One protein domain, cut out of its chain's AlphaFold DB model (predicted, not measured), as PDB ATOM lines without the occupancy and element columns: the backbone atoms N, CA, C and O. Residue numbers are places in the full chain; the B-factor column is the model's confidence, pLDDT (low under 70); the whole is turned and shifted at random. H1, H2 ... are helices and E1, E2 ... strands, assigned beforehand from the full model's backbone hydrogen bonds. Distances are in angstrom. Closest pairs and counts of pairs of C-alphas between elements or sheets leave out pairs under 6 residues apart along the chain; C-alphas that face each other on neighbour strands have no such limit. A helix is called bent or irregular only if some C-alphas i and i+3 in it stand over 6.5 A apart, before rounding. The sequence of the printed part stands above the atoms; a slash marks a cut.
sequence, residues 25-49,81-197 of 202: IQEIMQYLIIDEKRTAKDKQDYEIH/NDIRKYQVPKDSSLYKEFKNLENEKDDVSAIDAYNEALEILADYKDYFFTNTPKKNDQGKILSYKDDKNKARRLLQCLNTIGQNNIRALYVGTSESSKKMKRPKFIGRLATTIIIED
ATOM      1  N   ILE A  25       8.663  22.757 -10.255       64.19
ATOM      2  CA  ILE A  25       8.440  24.211 -10.302       64.19
ATOM      3  C   ILE A  25       8.992  24.869  -9.038       64.19
ATOM      4  O   ILE A  25       9.577  25.947  -9.111       64.19
ATOM      5  N   GLN A  26       8.810  24.231  -7.882       66.00
ATOM      6  CA  GLN A  26       9.344  24.712  -6.613       66.00
ATOM      7  C   GLN A  26      10.866  24.639  -6.604       66.00
ATOM      8  O   GLN A  26      11.502  25.562  -6.109       66.00
ATOM      9  N   GLU A  27      11.450  23.595  -7.181       67.50
ATOM     10  CA  GLU A  27      12.898  23.452  -7.329       67.50
ATOM     11  C   GLU A  27      13.486  24.568  -8.211       67.50
ATOM     12  O   GLU A  27      14.313  25.355  -7.756       67.50
ATOM     13  N   ILE A  28      12.959  24.750  -9.429       68.75
ATOM     14  CA  ILE A  28      13.401  25.824 -10.334       68.75
ATOM     15  C   ILE A  28      13.179  27.204  -9.693       68.75
ATOM     16  O   ILE A  28      14.052  28.068  -9.765       68.75
ATOM     17  N   MET A  29      12.036  27.425  -9.034       70.12
ATOM     18  CA  MET A  29      11.741  28.686  -8.346       70.12
ATOM     19  C   MET A  29      12.787  29.004  -7.270       70.12
ATOM     20  O   MET A  29      13.214  30.154  -7.172       70.12
ATOM     21  N   GLN A  30      13.225  28.018  -6.484       64.88
ATOM     22  CA  GLN A  30      14.222  28.226  -5.428       64.88
ATOM     23  C   GLN A  30      15.553  28.765  -5.974       64.88
ATOM     24  O   GLN A  30      16.181  29.604  -5.324       64.88
ATOM     25  N   TYR A  31      15.944  28.367  -7.187       67.44
ATOM     26  CA  TYR A  31      17.156  28.858  -7.855       67.44
ATOM     27  C   TYR A  31      16.998  30.237  -8.516       67.44
ATOM     28  O   TYR A  31      17.999  30.891  -8.822       67.44
ATOM     29  N   LEU A  32      15.757  30.688  -8.730       69.56
ATOM     30  CA  LEU A  32      15.432  31.962  -9.382       69.56
ATOM     31  C   LEU A  32      15.211  33.123  -8.411       69.56
ATOM     32  O   LEU A  32      15.281  34.278  -8.828       69.56
ATOM     33  N   ILE A  33      14.932  32.850  -7.135       67.25
ATOM     34  CA  ILE A  33      14.743  33.909  -6.138       67.25
ATOM     35  C   ILE A  33      16.090  34.582  -5.867       67.25
ATOM     36  O   ILE A  33      17.007  33.960  -5.317       67.25
ATOM     37  N   ILE A  34      16.179  35.864  -6.229       63.88
ATOM     38  CA  ILE A  34      17.343  36.703  -5.936       63.88
ATOM     39  C   ILE A  34      17.568  36.818  -4.424       63.88
ATOM     40  O   ILE A  34      16.623  36.815  -3.628       63.88
ATOM     41  N   ASP A  35      18.831  36.915  -4.029       56.34
ATOM     42  CA  ASP A  35      19.264  36.834  -2.636       56.34
ATOM     43  C   ASP A  35      18.632  37.931  -1.753       56.34
ATOM     44  O   ASP A  35      18.247  37.670  -0.612       56.34
ATOM     45  N   GLU A  36      18.405  39.122  -2.308       52.00
ATOM     46  CA  GLU A  36      17.850  40.315  -1.643       52.00
ATOM     47  C   GLU A  36      16.357  40.198  -1.313       52.00
ATOM     48  O   GLU A  36      15.809  41.011  -0.573       52.00
ATOM     49  N   LYS A  37      15.669  39.201  -1.879       50.97
ATOM     50  CA  LYS A  37      14.243  38.940  -1.627       50.97
ATOM     51  C   LYS A  37      14.026  37.911  -0.520       50.97
ATOM     52  O   LYS A  37      12.881  37.646  -0.149       50.97
ATOM     53  N   ARG A  38      15.090  37.320   0.031       53.34
ATOM     54  CA  ARG A  38      14.970  36.323   1.101       53.34
ATOM     55  C   ARG A  38      14.568  37.013   2.400       53.34
ATOM     56  O   ARG A  38      15.280  37.877   2.887       53.34
ATOM     57  N   THR A  39      13.421  36.618   2.954       42.47
ATOM     58  CA  THR A  39      12.768  37.181   4.162       42.47
ATOM     59  C   THR A  39      12.160  38.574   4.057       42.47
ATOM     60  O   THR A  39      11.642  39.061   5.061       42.47
ATOM     61  N   ALA A  40      12.125  39.174   2.865       40.03
ATOM     62  CA  ALA A  40      11.462  40.457   2.669       40.03
ATOM     63  C   ALA A  40       9.955  40.326   2.935       40.03
ATOM     64  O   ALA A  40       9.242  39.626   2.209       40.03
ATOM     65  N   LYS A  41       9.478  40.984   3.993       39.19
ATOM     66  CA  LYS A  41       8.049  41.112   4.293       39.19
ATOM     67  C   LYS A  41       7.481  42.360   3.620       39.19
ATOM     68  O   LYS A  41       6.346  42.305   3.155       39.19
ATOM     69  N   ASP A  42       8.303  43.406   3.465       38.47
ATOM     70  CA  ASP A  42       7.890  44.729   2.984       38.47
ATOM     71  C   ASP A  42       8.856  45.353   1.949       38.47
ATOM     72  O   ASP A  42       9.974  44.887   1.727       38.47
ATOM     73  N   LYS A  43       8.433  46.454   1.296       38.47
ATOM     74  CA  LYS A  43       9.200  47.151   0.234       38.47
ATOM     75  C   LYS A  43      10.529  47.754   0.729       38.47
ATOM     76  O   LYS A  43      11.405  48.010  -0.091       38.47
ATOM     77  N   GLN A  44      10.685  47.975   2.036       38.25
ATOM     78  CA  GLN A  44      11.923  48.472   2.654       38.25
ATOM     79  C   GLN A  44      12.967  47.377   2.938       38.25
ATOM     80  O   GLN A  44      14.109  47.704   3.243       38.25
ATOM     81  N   ASP A  45      12.619  46.092   2.822       39.12
ATOM     82  CA  ASP A  45      13.569  44.997   3.071       39.12
ATOM     83  C   ASP A  45      14.546  44.765   1.907       39.12
ATOM     84  O   ASP A  45      15.475  43.973   2.030       39.12
ATOM     85  N   TYR A  46      14.377  45.482   0.790       47.47
ATOM     86  CA  TYR A  46      15.192  45.345  -0.422       47.47
ATOM     87  C   TYR A  46      16.588  45.975  -0.336       47.47
ATOM     88  O   TYR A  46      17.254  46.114  -1.360       47.47
ATOM     89  N   GLU A  47      17.054  46.340   0.858       39.59
ATOM     90  CA  GLU A  47      18.302  47.072   1.033       39.59
ATOM     91  C   GLU A  47      19.345  46.332   1.902       39.59
ATOM     92  O   GLU A  47      19.192  46.152   3.107       39.59
ATOM     93  N   ILE A  48      20.448  45.951   1.234       39.19
ATOM     94  CA  ILE A  48      21.873  46.026   1.642       39.19
ATOM     95  C   ILE A  48      22.331  45.245   2.899       39.19
ATOM     96  O   ILE A  48      23.516  45.234   3.238       39.19
ATOM     97  N   HIS A  49      21.452  44.529   3.588       38.09
ATOM     98  CA  HIS A  49      21.805  43.850   4.832       38.09
ATOM     99  C   HIS A  49      22.218  42.390   4.611       38.09
ATOM    100  O   HIS A  49      21.394  41.484   4.712       38.09
ATOM    101  N   ASN A  81       2.317  29.562  -4.144       68.19
ATOM    102  CA  ASN A  81       1.235  30.552  -4.191       68.19
ATOM    103  C   ASN A  81       1.751  32.001  -4.200       68.19
ATOM    104  O   ASN A  81       1.021  32.905  -4.602       68.19
ATOM    105  N   ASP A  82       3.012  32.208  -3.824       69.69
ATOM    106  CA  ASP A  82       3.662  33.507  -3.727       69.69
ATOM    107  C   ASP A  82       4.691  33.764  -4.842       69.69
ATOM    108  O   ASP A  82       5.370  34.783  -4.781       69.69
ATOM    109  N   ILE A  83       4.781  32.922  -5.891       73.94
ATOM    110  CA  ILE A  83       5.782  33.042  -6.985       73.94
ATOM    111  C   ILE A  83       5.963  34.492  -7.467       73.94
ATOM    112  O   ILE A  83       7.081  34.992  -7.574       73.94
ATOM    113  N   ARG A  84       4.853  35.196  -7.721       76.38
ATOM    114  CA  ARG A  84       4.875  36.577  -8.230       76.38
ATOM    115  C   ARG A  84       5.396  37.603  -7.214       76.38
ATOM    116  O   ARG A  84       5.908  38.639  -7.619       76.38
ATOM    117  N   LYS A  85       5.326  37.336  -5.904       75.25
ATOM    118  CA  LYS A  85       5.893  38.227  -4.870       75.25
ATOM    119  C   LYS A  85       7.421  38.289  -4.936       75.25
ATOM    120  O   LYS A  85       8.009  39.290  -4.524       75.25
ATOM    121  N   TYR A  86       8.059  37.254  -5.483       73.44
ATOM    122  CA  TYR A  86       9.511  37.214  -5.656       73.44
ATOM    123  C   TYR A  86      10.006  38.033  -6.853       73.44
ATOM    124  O   TYR A  86      11.206  38.284  -6.953       73.44
ATOM    125  N   GLN A  87       9.108  38.512  -7.723       77.88
ATOM    126  CA  GLN A  87       9.473  39.454  -8.779       77.88
ATOM    127  C   GLN A  87       9.988  40.773  -8.181       77.88
ATOM    128  O   GLN A  87       9.621  41.199  -7.074       77.88
ATOM    129  N   VAL A  88      10.844  41.451  -8.938       76.62
ATOM    130  CA  VAL A  88      11.340  42.790  -8.623       76.62
ATOM    131  C   VAL A  88      10.540  43.815  -9.430       76.62
ATOM    132  O   VAL A  88      10.699  43.876 -10.652       76.62
ATOM    133  N   PRO A  89       9.677  44.626  -8.787       79.44
ATOM    134  CA  PRO A  89       8.850  45.603  -9.490       79.44
ATOM    135  C   PRO A  89       9.693  46.615 -10.268       79.44
ATOM    136  O   PRO A  89      10.677  47.137  -9.738       79.44
ATOM    137  N   LYS A  90       9.287  46.932 -11.503       83.50
ATOM    138  CA  LYS A  90      10.044  47.823 -12.404       83.50
ATOM    139  C   LYS A  90      10.206  49.251 -11.873       83.50
ATOM    140  O   LYS A  90      11.145  49.951 -12.238       83.50
ATOM    141  N   ASP A  91       9.299  49.693 -11.006       79.50
ATOM    142  CA  ASP A  91       9.334  51.000 -10.346       79.50
ATOM    143  C   ASP A  91      10.287  51.050  -9.138       79.50
ATOM    144  O   ASP A  91      10.636  52.148  -8.688       79.50
ATOM    145  N   SER A  92      10.718  49.893  -8.618       76.69
ATOM    146  CA  SER A  92      11.543  49.801  -7.408       76.69
ATOM    147  C   SER A  92      12.964  50.345  -7.606       76.69
ATOM    148  O   SER A  92      13.516  50.314  -8.708       76.69
ATOM    149  N   SER A  93      13.567  50.831  -6.515       73.44
ATOM    150  CA  SER A  93      14.984  51.216  -6.472       73.44
ATOM    151  C   SER A  93      15.880  50.047  -6.876       73.44
ATOM    152  O   SER A  93      16.705  50.206  -7.769       73.44
ATOM    153  N   LEU A  94      15.626  48.856  -6.323       69.00
ATOM    154  CA  LEU A  94      16.374  47.631  -6.618       69.00
ATOM    155  C   LEU A  94      16.392  47.292  -8.117       69.00
ATOM    156  O   LEU A  94      17.448  47.000  -8.676       69.00
ATOM    157  N   TYR A  95      15.243  47.379  -8.796       78.50
ATOM    158  CA  TYR A  95      15.181  47.152 -10.243       78.50
ATOM    159  C   TYR A  95      16.045  48.158 -11.010       78.50
ATOM    160  O   TYR A  95      16.807  47.775 -11.895       78.50
ATOM    161  N   LYS A  96      15.947  49.448 -10.666       81.06
ATOM    162  CA  LYS A  96      16.719  50.516 -11.319       81.06
ATOM    163  C   LYS A  96      18.219  50.349 -11.085       81.06
ATOM    164  O   LYS A  96      18.996  50.500 -12.021       81.06
ATOM    165  N   GLU A  97      18.624  50.005  -9.867       73.62
ATOM    166  CA  GLU A  97      20.019  49.708  -9.540       73.62
ATOM    167  C   GLU A  97      20.552  48.537 -10.356       73.62
ATOM    168  O   GLU A  97      21.627  48.656 -10.944       73.62
ATOM    169  N   PHE A  98      19.787  47.446 -10.462       73.25
ATOM    170  CA  PHE A  98      20.158  46.312 -11.301       73.25
ATOM    171  C   PHE A  98      20.320  46.749 -12.759       73.25
ATOM    172  O   PHE A  98      21.375  46.537 -13.354       73.25
ATOM    173  N   LYS A  99      19.311  47.426 -13.320       79.94
ATOM    174  CA  LYS A  99      19.333  47.909 -14.710       79.94
ATOM    175  C   LYS A  99      20.525  48.820 -15.008       79.94
ATOM    176  O   LYS A  99      21.077  48.736 -16.096       79.94
ATOM    177  N   ASN A 100      20.953  49.653 -14.060       77.88
ATOM    178  CA  ASN A 100      22.102  50.554 -14.235       77.88
ATOM    179  C   ASN A 100      23.460  49.823 -14.281       77.88
ATOM    180  O   ASN A 100      24.458  50.378 -14.763       77.88
ATOM    181  N   LEU A 101      23.512  48.609 -13.728       71.81
ATOM    182  CA  LEU A 101      24.700  47.757 -13.679       71.81
ATOM    183  C   LEU A 101      24.791  46.795 -14.862       71.81
ATOM    184  O   LEU A 101      25.881  46.291 -15.140       71.81
ATOM    185  N   GLU A 102      23.679  46.549 -15.553       75.75
ATOM    186  CA  GLU A 102      23.680  45.792 -16.799       75.75
ATOM    187  C   GLU A 102      24.542  46.491 -17.856       75.75
ATOM    188  O   GLU A 102      24.674  47.720 -17.897       75.75
ATOM    189  N   ASN A 103      25.176  45.692 -18.709       69.25
ATOM    190  CA  ASN A 103      25.927  46.233 -19.827       69.25
ATOM    191  C   ASN A 103      24.931  46.613 -20.926       69.25
ATOM    192  O   ASN A 103      24.150  45.779 -21.361       69.25
ATOM    193  N   GLU A 104      24.997  47.849 -21.415       68.00
ATOM    194  CA  GLU A 104      24.140  48.338 -22.506       68.00
ATOM    195  C   GLU A 104      24.307  47.535 -23.807       68.00
ATOM    196  O   GLU A 104      23.455  47.600 -24.686       68.00
ATOM    197  N   LYS A 105      25.405  46.776 -23.933       67.69
ATOM    198  CA  LYS A 105      25.663  45.860 -25.053       67.69
ATOM    199  C   LYS A 105      24.997  44.491 -24.907       67.69
ATOM    200  O   LYS A 105      25.094  43.691 -25.831       67.69
ATOM    201  N   ASP A 106      24.414  44.185 -23.752       68.25
ATOM    202  CA  ASP A 106      23.699  42.931 -23.558       68.25
ATOM    203  C   ASP A 106      22.311  43.052 -24.205       68.25
ATOM    204  O   ASP A 106      21.518  43.916 -23.840       68.25
ATOM    205  N   ASP A 107      21.998  42.157 -25.145       68.62
ATOM    206  CA  ASP A 107      20.698  42.145 -25.833       68.62
ATOM    207  C   ASP A 107      19.526  41.810 -24.894       68.62
ATOM    208  O   ASP A 107      18.361  42.047 -25.224       68.62
ATOM    209  N   VAL A 108      19.811  41.220 -23.726       72.12
ATOM    210  CA  VAL A 108      18.793  40.744 -22.788       72.12
ATOM    211  C   VAL A 108      19.151  41.128 -21.356       72.12
ATOM    212  O   VAL A 108      20.208  40.783 -20.835       72.12
ATOM    213  N   SER A 109      18.202  41.802 -20.718       86.06
ATOM    214  CA  SER A 109      18.217  42.196 -19.312       86.06
ATOM    215  C   SER A 109      18.026  40.983 -18.406       86.06
ATOM    216  O   SER A 109      17.032  40.259 -18.521       86.06
ATOM    217  N   ALA A 110      18.971  40.749 -17.499       83.31
ATOM    218  CA  ALA A 110      18.920  39.628 -16.574       83.31
ATOM    219  C   ALA A 110      17.809  39.814 -15.534       83.31
ATOM    220  O   ALA A 110      17.123  38.845 -15.218       83.31
ATOM    221  N   ILE A 111      17.548  41.038 -15.061       83.75
ATOM    222  CA  ILE A 111      16.437  41.278 -14.123       83.75
ATOM    223  C   ILE A 111      15.068  41.100 -14.782       83.75
ATOM    224  O   ILE A 111      14.145  40.569 -14.163       83.75
ATOM    225  N   ASP A 112      14.940  41.479 -16.056       89.38
ATOM    226  CA  ASP A 112      13.733  41.170 -16.825       89.38
ATOM    227  C   ASP A 112      13.599  39.653 -17.029       89.38
ATOM    228  O   ASP A 112      12.497  39.121 -16.904       89.38
ATOM    229  N   ALA A 113      14.708  38.940 -17.265       88.75
ATOM    230  CA  ALA A 113      14.709  37.485 -17.392       88.75
ATOM    231  C   ALA A 113      14.274  36.776 -16.097       88.75
ATOM    232  O   ALA A 113      13.464  35.855 -16.172       88.75
ATOM    233  N   TYR A 114      14.743  37.217 -14.923       86.44
ATOM    234  CA  TYR A 114      14.278  36.702 -13.625       86.44
ATOM    235  C   TYR A 114      12.767  36.893 -13.449       86.44
ATOM    236  O   TYR A 114      12.054  35.948 -13.109       86.44
ATOM    237  N   ASN A 115      12.262  38.099 -13.723       87.44
ATOM    238  CA  ASN A 115      10.839  38.404 -13.582       87.44
ATOM    239  C   ASN A 115       9.958  37.597 -14.546       87.44
ATOM    240  O   ASN A 115       8.919  37.078 -14.131       87.44
ATOM    241  N   GLU A 116      10.373  37.476 -15.810       91.38
ATOM    242  CA  GLU A 116       9.665  36.695 -16.831       91.38
ATOM    243  C   GLU A 116       9.672  35.200 -16.485       91.38
ATOM    244  O   GLU A 116       8.640  34.541 -16.599       91.38
ATOM    245  N   ALA A 117      10.796  34.662 -15.996       89.38
ATOM    246  CA  ALA A 117      10.869  33.270 -15.559       89.38
ATOM    247  C   ALA A 117       9.864  32.986 -14.431       89.38
ATOM    248  O   ALA A 117       9.108  32.019 -14.519       89.38
ATOM    249  N   LEU A 118       9.788  33.856 -13.417       86.44
ATOM    250  CA  LEU A 118       8.802  33.737 -12.337       86.44
ATOM    251  C   LEU A 118       7.357  33.846 -12.852       86.44
ATOM    252  O   LEU A 118       6.496  33.093 -12.404       86.44
ATOM    253  N   GLU A 119       7.078  34.727 -13.818       89.56
ATOM    254  CA  GLU A 119       5.732  34.833 -14.402       89.56
ATOM    255  C   GLU A 119       5.326  33.539 -15.122       89.56
ATOM    256  O   GLU A 119       4.220  33.032 -14.928       89.56
ATOM    257  N   ILE A 120       6.244  32.956 -15.899       88.94
ATOM    258  CA  ILE A 120       6.007  31.692 -16.603       88.94
ATOM    259  C   ILE A 120       5.813  30.534 -15.614       88.94
ATOM    260  O   ILE A 120       4.919  29.709 -15.809       88.94
ATOM    261  N   LEU A 121       6.600  30.473 -14.537       85.88
ATOM    262  CA  LEU A 121       6.421  29.451 -13.500       85.88
ATOM    263  C   LEU A 121       5.089  29.603 -12.758       85.88
ATOM    264  O   LEU A 121       4.465  28.595 -12.426       85.88
ATOM    265  N   ALA A 122       4.617  30.834 -12.537       84.81
ATOM    266  CA  ALA A 122       3.299  31.076 -11.954       84.81
ATOM    267  C   ALA A 122       2.176  30.527 -12.848       84.81
ATOM    268  O   ALA A 122       1.224  29.936 -12.344       84.81
ATOM    269  N   ASP A 123       2.312  30.670 -14.166       85.94
ATOM    270  CA  ASP A 123       1.397  30.064 -15.131       85.94
ATOM    271  C   ASP A 123       1.474  28.528 -15.109       85.94
ATOM    272  O   ASP A 123       0.443  27.859 -15.077       85.94
ATOM    273  N   TYR A 124       2.676  27.946 -15.080       84.62
ATOM    274  CA  TYR A 124       2.849  26.488 -15.010       84.62
ATOM    275  C   TYR A 124       2.278  25.882 -13.728       84.62
ATOM    276  O   TYR A 124       1.686  24.805 -13.790       84.62
ATOM    277  N   LYS A 125       2.374  26.587 -12.591       82.62
ATOM    278  CA  LYS A 125       1.746  26.175 -11.324       82.62
ATOM    279  C   LYS A 125       0.236  25.983 -11.471       82.62
ATOM    280  O   LYS A 125      -0.328  25.064 -10.886       82.62
ATOM    281  N   ASP A 126      -0.407  26.846 -12.250       82.50
ATOM    282  CA  ASP A 126      -1.846  26.805 -12.511       82.50
ATOM    283  C   ASP A 126      -2.183  25.986 -13.784       82.50
ATOM    284  O   ASP A 126      -3.288  26.078 -14.316       82.50
ATOM    285  N   TYR A 127      -1.247  25.149 -14.262       81.38
ATOM    286  CA  TYR A 127      -1.364  24.268 -15.438       81.38
ATOM    287  C   TYR A 127      -1.546  24.997 -16.784       81.38
ATOM    288  O   TYR A 127      -2.035  24.432 -17.768       81.38
ATOM    289  N   PHE A 128      -1.095  26.248 -16.877       84.00
ATOM    290  CA  PHE A 128      -1.173  27.076 -18.080       84.00
ATOM    291  C   PHE A 128       0.086  26.954 -18.958       84.00
ATOM    292  O   PHE A 128       0.869  27.894 -19.117       84.00
ATOM    293  N   PHE A 129       0.285  25.781 -19.569       80.81
ATOM    294  CA  PHE A 129       1.515  25.472 -20.319       80.81
ATOM    295  C   PHE A 129       1.648  26.191 -21.665       80.81
ATOM    296  O   PHE A 129       2.699  26.752 -21.974       80.81
ATOM    297  N   THR A 130       0.585  26.178 -22.469       85.94
ATOM    298  CA  THR A 130       0.556  26.800 -23.804       85.94
ATOM    299  C   THR A 130      -0.371  28.002 -23.869       85.94
ATOM    300  O   THR A 130      -0.409  28.666 -24.886       85.94
ATOM    301  N   ASN A 131      -1.117  28.300 -22.809       83.69
ATOM    302  CA  ASN A 131      -2.046  29.426 -22.765       83.69
ATOM    303  C   ASN A 131      -1.589  30.410 -21.702       83.69
ATOM    304  O   ASN A 131      -1.163  29.982 -20.643       83.69
ATOM    305  N   THR A 132      -1.685  31.709 -21.944       85.69
ATOM    306  CA  THR A 132      -1.341  32.755 -20.972       85.69
ATOM    307  C   THR A 132      -2.619  33.492 -20.572       85.69
ATOM    308  O   THR A 132      -3.359  33.938 -21.461       85.69
ATOM    309  N   PRO A 133      -2.933  33.610 -19.270       85.62
ATOM    310  CA  PRO A 133      -4.132  34.299 -18.820       85.62
ATOM    311  C   PRO A 133      -4.002  35.805 -19.065       85.62
ATOM    312  O   PRO A 133      -3.074  36.459 -18.594       85.62
ATOM    313  N   LYS A 134      -4.975  36.388 -19.763       87.25
ATOM    314  CA  LYS A 134      -5.123  37.838 -19.870       87.25
ATOM    315  C   LYS A 134      -5.925  38.325 -18.672       87.25
ATOM    316  O   LYS A 134      -7.088  37.953 -18.532       87.25
ATOM    317  N   LYS A 135      -5.321  39.150 -17.820       84.94
ATOM    318  CA  LYS A 135      -5.951  39.688 -16.607       84.94
ATOM    319  C   LYS A 135      -6.269  41.177 -16.759       84.94
ATOM    320  O   LYS A 135      -5.626  41.859 -17.554       84.94
ATOM    321  N   ASN A 136      -7.275  41.663 -16.036       85.19
ATOM    322  CA  ASN A 136      -7.484  43.101 -15.838       85.19
ATOM    323  C   ASN A 136      -6.596  43.632 -14.696       85.19
ATOM    324  O   ASN A 136      -5.926  42.852 -14.017       85.19
ATOM    325  N   ASP A 137      -6.654  44.940 -14.433       81.38
ATOM    326  CA  ASP A 137      -5.884  45.604 -13.363       81.38
ATOM    327  C   ASP A 137      -6.192  45.067 -11.951       81.38
ATOM    328  O   ASP A 137      -5.412  45.245 -11.023       81.38
ATOM    329  N   GLN A 138      -7.321  44.371 -11.783       80.56
ATOM    330  CA  GLN A 138      -7.749  43.732 -10.533       80.56
ATOM    331  C   GLN A 138      -7.335  42.248 -10.453       80.56
ATOM    332  O   GLN A 138      -7.732  41.542  -9.531       80.56
ATOM    333  N   GLY A 139      -6.583  41.741 -11.436       76.44
ATOM    334  CA  GLY A 139      -6.121  40.350 -11.489       76.44
ATOM    335  C   GLY A 139      -7.164  39.331 -11.964       76.44
ATOM    336  O   GLY A 139      -6.856  38.139 -12.033       76.44
ATOM    337  N   LYS A 140      -8.377  39.763 -12.339       85.88
ATOM    338  CA  LYS A 140      -9.429  38.882 -12.864       85.88
ATOM    339  C   LYS A 140      -9.079  38.431 -14.278       85.88
ATOM    340  O   LYS A 140      -8.806  39.262 -15.144       85.88
ATOM    341  N   ILE A 141      -9.143  37.123 -14.524       88.06
ATOM    342  CA  ILE A 141      -8.948  36.545 -15.858       88.06
ATOM    343  C   ILE A 141     -10.104  36.979 -16.766       88.06
ATOM    344  O   ILE A 141     -11.273  36.741 -16.465       88.06
ATOM    345  N   LEU A 142      -9.759  37.634 -17.870       89.38
ATOM    346  CA  LEU A 142     -10.675  38.084 -18.914       89.38
ATOM    347  C   LEU A 142     -10.750  37.078 -20.066       89.38
ATOM    348  O   LEU A 142     -11.824  36.822 -20.597       89.38
ATOM    349  N   SER A 143      -9.603  36.535 -20.474       89.00
ATOM    350  CA  SER A 143      -9.487  35.561 -21.562       89.00
ATOM    351  C   SER A 143      -8.144  34.831 -21.498       89.00
ATOM    352  O   SER A 143      -7.312  35.122 -20.639       89.00
ATOM    353  N   TYR A 144      -7.914  33.903 -22.427       88.62
ATOM    354  CA  TYR A 144      -6.627  33.236 -22.609       88.62
ATOM    355  C   TYR A 144      -6.059  33.559 -23.986       88.62
ATOM    356  O   TYR A 144      -6.799  33.653 -24.968       88.62
ATOM    357  N   LYS A 145      -4.740  33.730 -24.050       88.50
ATOM    358  CA  LYS A 145      -3.992  33.861 -25.301       88.50
ATOM    359  C   LYS A 145      -3.131  32.618 -25.491       88.50
ATOM    360  O   LYS A 145      -2.378  32.275 -24.586       88.50
ATOM    361  N   ASP A 146      -3.213  31.992 -26.659       90.19
ATOM    362  CA  ASP A 146      -2.299  30.909 -27.028       90.19
ATOM    363  C   ASP A 146      -0.859  31.439 -27.155       90.19
ATOM    364  O   ASP A 146      -0.594  32.515 -27.702       90.19
ATOM    365  N   ASP A 147       0.069  30.681 -26.599       87.75
ATOM    366  CA  ASP A 147       1.441  31.058 -26.296       87.75
ATOM    367  C   ASP A 147       2.357  29.834 -26.382       87.75
ATOM    368  O   ASP A 147       3.002  29.385 -25.429       87.75
ATOM    369  N   LYS A 148       2.434  29.284 -27.592       88.25
ATOM    370  CA  LYS A 148       3.252  28.106 -27.918       88.25
ATOM    371  C   LYS A 148       4.750  28.297 -27.651       88.25
ATOM    372  O   LYS A 148       5.493  27.326 -27.578       88.25
ATOM    373  N   ASN A 149       5.210  29.543 -27.508       89.69
ATOM    374  CA  ASN A 149       6.615  29.887 -27.276       89.69
ATOM    375  C   ASN A 149       6.981  30.004 -25.787       89.69
ATOM    376  O   ASN A 149       8.123  30.345 -25.480       89.69
ATOM    377  N   LYS A 150       6.051  29.749 -24.859       89.06
ATOM    378  CA  LYS A 150       6.276  29.926 -23.418       89.06
ATOM    379  C   LYS A 150       7.464  29.122 -22.884       89.06
ATOM    380  O   LYS A 150       8.355  29.702 -22.273       89.06
ATOM    381  N   ALA A 151       7.542  27.831 -23.204       85.56
ATOM    382  CA  ALA A 151       8.669  26.987 -22.792       85.56
ATOM    383  C   ALA A 151      10.006  27.494 -23.355       85.56
ATOM    384  O   ALA A 151      11.008  27.562 -22.649       85.56
ATOM    385  N   ARG A 152      10.013  27.931 -24.622       87.38
ATOM    386  CA  ARG A 152      11.205  28.500 -25.263       87.38
ATOM    387  C   ARG A 152      11.656  29.789 -24.572       87.38
ATOM    388  O   ARG A 152      12.851  29.963 -24.365       87.38
ATOM    389  N   ARG A 153      10.721  30.673 -24.204       92.06
ATOM    390  CA  ARG A 153      11.034  31.892 -23.444       92.06
ATOM    391  C   ARG A 153      11.587  31.568 -22.066       92.06
ATOM    392  O   ARG A 153      12.597  32.153 -21.707       92.06
ATOM    393  N   LEU A 154      11.011  30.597 -21.353       87.69
ATOM    394  CA  LEU A 154      11.556  30.155 -20.068       87.69
ATOM    395  C   LEU A 154      13.019  29.722 -20.212       87.69
ATOM    396  O   LEU A 154      13.869  30.221 -19.486       87.69
ATOM    397  N   LEU A 155      13.339  28.877 -21.197       83.75
ATOM    398  CA  LEU A 155      14.723  28.457 -21.456       83.75
ATOM    399  C   LEU A 155      15.650  29.635 -21.790       83.75
ATOM    400  O   LEU A 155      16.788  29.671 -21.329       83.75
ATOM    401  N   GLN A 156      15.171  30.616 -22.559       86.00
ATOM    402  CA  GLN A 156      15.933  31.834 -22.848       86.00
ATOM    403  C   GLN A 156      16.192  32.652 -21.580       86.00
ATOM    404  O   GLN A 156      17.322  33.089 -21.370       86.00
ATOM    405  N   CYS A 157      15.187  32.808 -20.715       87.50
ATOM    406  CA  CYS A 157      15.336  33.479 -19.428       87.50
ATOM    407  C   CYS A 157      16.363  32.763 -18.548       87.50
ATOM    408  O   CYS A 157      17.290  33.406 -18.063       87.50
ATOM    409  N   LEU A 158      16.249  31.438 -18.402       82.94
ATOM    410  CA  LEU A 158      17.189  30.622 -17.628       82.94
ATOM    411  C   LEU A 158      18.622  30.741 -18.159       82.94
ATOM    412  O   LEU A 158      19.556  30.892 -17.374       82.94
ATOM    413  N   ASN A 159      18.804  30.745 -19.483       81.56
ATOM    414  CA  ASN A 159      20.114  30.952 -20.093       81.56
ATOM    415  C   ASN A 159      20.678  32.346 -19.777       81.56
ATOM    416  O   ASN A 159      21.811  32.450 -19.319       81.56
ATOM    417  N   THR A 160      19.897  33.416 -19.962       85.25
ATOM    418  CA  THR A 160      20.330  34.788 -19.633       85.25
ATOM    419  C   THR A 160      20.709  34.920 -18.158       85.25
ATOM    420  O   THR A 160      21.752  35.486 -17.830       85.25
ATOM    421  N   ILE A 161      19.892  34.347 -17.273       81.81
ATOM    422  CA  ILE A 161      20.136  34.297 -15.830       81.81
ATOM    423  C   ILE A 161      21.456  33.581 -15.531       81.81
ATOM    424  O   ILE A 161      22.307  34.139 -14.839       81.81
ATOM    425  N   GLY A 162      21.667  32.391 -16.100       76.31
ATOM    426  CA  GLY A 162      22.900  31.620 -15.950       76.31
ATOM    427  C   GLY A 162      24.141  32.375 -16.433       76.31
ATOM    428  O   GLY A 162      25.143  32.426 -15.722       76.31
ATOM    429  N   GLN A 163      24.072  33.034 -17.591       77.69
ATOM    430  CA  GLN A 163      25.188  33.824 -18.128       77.69
ATOM    431  C   GLN A 163      25.522  35.038 -17.253       77.69
ATOM    432  O   GLN A 163      26.695  35.309 -16.988       77.69
ATOM    433  N   ASN A 164      24.505  35.760 -16.767       78.12
ATOM    434  CA  ASN A 164      24.699  36.865 -15.826       78.12
ATOM    435  C   ASN A 164      25.373  36.384 -14.536       78.12
ATOM    436  O   ASN A 164      26.324  36.995 -14.050       78.12
ATOM    437  N   ASN A 165      24.899  35.254 -14.027       73.62
ATOM    438  CA  ASN A 165      25.400  34.610 -12.829       73.62
ATOM    439  C   ASN A 165      26.869  34.198 -12.973       73.62
ATOM    440  O   ASN A 165      27.678  34.588 -12.141       73.62
ATOM    441  N   ILE A 166      27.247  33.527 -14.066       73.94
ATOM    442  CA  ILE A 166      28.650  33.204 -14.373       73.94
ATOM    443  C   ILE A 166      29.493  34.482 -14.432       73.94
ATOM    444  O   ILE A 166      30.530  34.571 -13.778       73.94
ATOM    445  N   ARG A 167      29.045  35.514 -15.157       73.00
ATOM    446  CA  ARG A 167      29.772  36.794 -15.240       73.00
ATOM    447  C   ARG A 167      30.016  37.400 -13.865       73.00
ATOM    448  O   ARG A 167      31.129  37.851 -13.607       73.00
ATOM    449  N   ALA A 168      29.016  37.385 -12.988       69.69
ATOM    450  CA  ALA A 168      29.125  37.920 -11.636       69.69
ATOM    451  C   ALA A 168      30.217  37.225 -10.797       69.69
ATOM    452  O   ALA A 168      30.837  37.889  -9.968       69.69
ATOM    453  N   LEU A 169      30.497  35.939 -11.052       67.00
ATOM    454  CA  LEU A 169      31.576  35.189 -10.394       67.00
ATOM    455  C   LEU A 169      32.966  35.601 -10.873       67.00
ATOM    456  O   LEU A 169      33.900  35.682 -10.080       67.00
ATOM    457  N   TYR A 170      33.105  35.871 -12.170       66.69
ATOM    458  CA  TYR A 170      34.401  36.176 -12.774       66.69
ATOM    459  C   TYR A 170      34.751  37.670 -12.764       66.69
ATOM    460  O   TYR A 170      35.921  38.012 -12.957       66.69
ATOM    461  N   VAL A 171      33.798  38.579 -12.514       65.06
ATOM    462  CA  VAL A 171      34.113  40.014 -12.402       65.06
ATOM    463  C   VAL A 171      35.071  40.273 -11.235       65.06
ATOM    464  O   VAL A 171      34.750  40.022 -10.078       65.06
ATOM    465  N   GLY A 172      36.233  40.856 -11.542       59.75
ATOM    466  CA  GLY A 172      37.259  41.238 -10.569       59.75
ATOM    467  C   GLY A 172      38.366  40.197 -10.370       59.75
ATOM    468  O   GLY A 172      39.344  40.493  -9.688       59.75
ATOM    469  N   THR A 173      38.257  39.023 -11.000       64.56
ATOM    470  CA  THR A 173      39.253  37.933 -10.908       64.56
ATOM    471  C   THR A 173      40.475  38.133 -11.815       64.56
ATOM    472  O   THR A 173      41.544  37.593 -11.551       64.56
ATOM    473  N   SER A 174      40.346  38.950 -12.863       66.12
ATOM    474  CA  SER A 174      41.408  39.279 -13.826       66.12
ATOM    475  C   SER A 174      41.496  40.787 -14.101       66.12
ATOM    476  O   SER A 174      40.501  41.501 -13.966       66.12
ATOM    477  N   GLU A 175      42.660  41.283 -14.542       67.56
ATOM    478  CA  GLU A 175      42.869  42.708 -14.878       67.56
ATOM    479  C   GLU A 175      41.878  43.252 -15.922       67.56
ATOM    480  O   GLU A 175      41.454  44.406 -15.849       67.56
ATOM    481  N   SER A 176      41.447  42.416 -16.871       65.75
ATOM    482  CA  SER A 176      40.421  42.778 -17.855       65.75
ATOM    483  C   SER A 176      39.029  42.881 -17.225       65.75
ATOM    484  O   SER A 176      38.281  43.810 -17.529       65.75
ATOM    485  N   SER A 177      38.693  41.976 -16.304       64.44
ATOM    486  CA  SER A 177      37.391  41.946 -15.627       64.44
ATOM    487  C   SER A 177      37.220  43.037 -14.559       64.44
ATOM    488  O   SER A 177      36.094  43.447 -14.296       64.44
ATOM    489  N   LYS A 178      38.313  43.570 -13.985       64.19
ATOM    490  CA  LYS A 178      38.277  44.674 -12.999       64.19
ATOM    491  C   LYS A 178      37.643  45.956 -13.543       64.19
ATOM    492  O   LYS A 178      37.123  46.757 -12.773       64.19
ATOM    493  N   LYS A 179      37.698  46.160 -14.864       65.00
ATOM    494  CA  LYS A 179      37.131  47.333 -15.550       65.00
ATOM    495  C   LYS A 179      35.666  47.143 -15.958       65.00
ATOM    496  O   LYS A 179      35.043  48.091 -16.433       65.00
ATOM    497  N   MET A 180      35.118  45.937 -15.815       64.62
ATOM    498  CA  MET A 180      33.721  45.660 -16.148       64.62
ATOM    499  C   MET A 180      32.805  46.170 -15.032       64.62
ATOM    500  O   MET A 180      33.107  46.014 -13.848       64.62
ATOM    501  N   LYS A 181      31.652  46.744 -15.400       60.62
ATOM    502  CA  LYS A 181      30.580  46.998 -14.430       60.62
ATOM    503  C   LYS A 181      30.166  45.653 -13.826       60.62
ATOM    504  O   LYS A 181      29.804  44.730 -14.552       60.62
ATOM    505  N   ARG A 182      30.290  45.525 -12.502       56.09
ATOM    506  CA  ARG A 182      29.955  44.298 -11.773       56.09
ATOM    507  C   ARG A 182      28.441  44.082 -11.821       56.09
ATOM    508  O   ARG A 182      27.724  44.948 -11.315       56.09
ATOM    509  N   PRO A 183      27.947  42.942 -12.333       54.72
ATOM    510  CA  PRO A 183      26.593  42.515 -12.021       54.72
ATOM    511  C   PRO A 183      26.567  42.273 -10.508       54.72
ATOM    512  O   PRO A 183      27.239  41.369 -10.014       54.72
ATOM    513  N   LYS A 184      25.906  43.147  -9.738       52.66
ATOM    514  CA  LYS A 184      25.941  43.071  -8.263       52.66
ATOM    515  C   LYS A 184      25.096  41.938  -7.685       52.66
ATOM    516  O   LYS A 184      25.175  41.698  -6.490       52.66
ATOM    517  N   PHE A 185      24.334  41.243  -8.516       56.16
ATOM    518  CA  PHE A 185      23.289  40.350  -8.054       56.16
ATOM    519  C   PHE A 185      23.463  38.976  -8.696       56.16
ATOM    520  O   PHE A 185      23.204  38.777  -9.885       56.16
ATOM    521  N   ILE A 186      23.979  38.056  -7.883       53.09
ATOM    522  CA  ILE A 186      24.023  36.622  -8.146       53.09
ATOM    523  C   ILE A 186      22.658  36.084  -7.724       53.09
ATOM    524  O   ILE A 186      22.292  36.202  -6.560       53.09
ATOM    525  N   GLY A 187      21.890  35.504  -8.644       50.47
ATOM    526  CA  GLY A 187      20.843  34.578  -8.209       50.47
ATOM    527  C   GLY A 187      21.481  33.241  -7.853       50.47
ATOM    528  O   GLY A 187      22.513  32.865  -8.418       50.47
ATOM    529  N   ARG A 188      20.867  32.493  -6.937       54.16
ATOM    530  CA  ARG A 188      21.459  31.261  -6.398       54.16
ATOM    531  C   ARG A 188      21.685  30.136  -7.406       54.16
ATOM    532  O   ARG A 188      22.358  29.181  -7.040       54.16
ATOM    533  N   LEU A 189      21.236  30.233  -8.660       50.78
ATOM    534  CA  LEU A 189      21.724  29.334  -9.709       50.78
ATOM    535  C   LEU A 189      23.266  29.357  -9.786       50.78
ATOM    536  O   LEU A 189      23.872  28.298  -9.869       50.78
ATOM    537  N   ALA A 190      23.919  30.523  -9.678       45.62
ATOM    538  CA  ALA A 190      25.390  30.572  -9.637       45.62
ATOM    539  C   ALA A 190      25.952  29.972  -8.346       45.62
ATOM    540  O   ALA A 190      26.890  29.188  -8.402       45.62
ATOM    541  N   THR A 191      25.382  30.330  -7.193       50.53
ATOM    542  CA  THR A 191      25.852  29.860  -5.882       50.53
ATOM    543  C   THR A 191      25.708  28.343  -5.742       50.53
ATOM    544  O   THR A 191      26.631  27.694  -5.272       50.53
ATOM    545  N   THR A 192      24.607  27.764  -6.229       43.94
ATOM    546  CA  THR A 192      24.366  26.310  -6.242       43.94
ATOM    547  C   THR A 192      25.314  25.611  -7.213       43.94
ATOM    548  O   THR A 192      25.939  24.634  -6.834       43.94
ATOM    549  N   ILE A 193      25.511  26.147  -8.429       47.41
ATOM    550  CA  ILE A 193      26.494  25.600  -9.384       47.41
ATOM    551  C   ILE A 193      27.913  25.581  -8.787       47.41
ATOM    552  O   ILE A 193      28.672  24.664  -9.074       47.41
ATOM    553  N   ILE A 194      28.279  26.577  -7.972       43.66
ATOM    554  CA  ILE A 194      29.593  26.631  -7.309       43.66
ATOM    555  C   ILE A 194      29.693  25.664  -6.127       43.66
ATOM    556  O   ILE A 194      30.762  25.109  -5.904       43.66
ATOM    557  N   ILE A 195      28.628  25.521  -5.334       43.16
ATOM    558  CA  ILE A 195      28.647  24.717  -4.103       43.16
ATOM    559  C   ILE A 195      28.494  23.220  -4.401       43.16
ATOM    560  O   ILE A 195      29.142  22.413  -3.745       43.16
ATOM    561  N   GLU A 196      27.668  22.856  -5.382       40.75
ATOM    562  CA  GLU A 196      27.273  21.467  -5.672       40.75
ATOM    563  C   GLU A 196      28.009  20.864  -6.889       40.75
ATOM    564  O   GLU A 196      27.576  19.857  -7.444       40.75
ATOM    565  N   ASP A 197      29.095  21.491  -7.368       39.62
ATOM    566  CA  ASP A 197      29.819  21.099  -8.597       39.62
ATOM    567  C   ASP A 197      28.913  20.957  -9.852       39.62
ATOM    568  O   ASP A 197      29.265  20.306 -10.841       39.62
TER     569      ASP A 197
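This is residues 25 to 49 and 81 to 197 of the 202 residues of an uncharacterized protein of Helicobacter fennelliae MRY12-0050 (UniProt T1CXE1). Two long helices, H5 and H6, pack together on a slant as the core, and the hairpin of E1 and E2 that joins them in the chain lies at one end of the long axis. H1 and H3 pack alongside H5, H7 packs on H1 and H6, H4 lies near the first residues of H5 with H2 beyond it, and the link of residues 171 to 187 reaches out at the other end and folds back. The 142 printed residues hold seven named helices and two named strands, in the order H1 H2 H3 H4 H5 E1 E2 H6 H7; the class is mostly helix. The whole is compact, with a radius of gyration of the C-alphas of 16.2 A, yet elongated, spanning 53 by 33 by 31 A.

E1, residues 131 to 135, and E2, residues 141 to 146, are an antiparallel hairpin at 150 degrees; N 132 and O 145 are 2.8 A apart, within hydrogen-bond range. H5, residues 110 to 125, is the hub, touching four helices. It touches H6, residues 150 to 170, at a steep tilt of 40 degrees, opposite ways, closest at the C-alphas of Ala 113 and Cys 157, 4.5 A. H1, residues 25 to 32, touches H5 at a shallow tilt of 10 degrees, opposite ways, closest at C-alphas 25 and 121, 6.5 A. H3, residues 81 to 86, touches residues 118 to 122 of H5 at a shallow tilt of 8 degrees, opposite ways, closest at C-alphas 83 and 122, 5.9 A. H4, residues 93 to 101, only just touches H5, with 3 pairs of C-alphas within 8 A, closest at 98 and 111, 6.9 A. H2, residues 43 to 46, is close to H4 but not clearly touching, closest at C-alphas 46 and 94, 6.7 A. H7, residues 188 to 195, is about perpendicular to H1 at 83 degrees, and they touch, closest at C-alphas 31 and 189, 5.0 A. H7 also touches residues 162 to 169 of H6, closest at C-alphas 190 and 165, 5.1 A. Every O i to N i+4 pair is within hydrogen-bond range in H1, H4, H5, H6 and H7; H3 has 0 of 2, with 2 of 3 O i to N i+3 pairs, and H2 is too short for such a pair.

H1 begins at C-alpha 25, (8.440, 24.211, -10.302). H6 runs 30.7 A to C-alpha 170 at (34.401, 36.176, -12.774), H5 22.4 A and E2 14.2 A. H3 is irregular: C-alphas 81 and 84 are 8.1 A apart.

The C-alphas farthest apart are those of Leu 142 and Glu 175, 53.9 A. Residues 50 to 80 are not printed; C-alphas 49 and 81 are 26.1 A apart across the cut. The link from H6 to H7 is long, 17 residues. The mean pLDDT of the printed part is 71.2; 62 residues are under 70, among them 30 to 49 and 168 to 197.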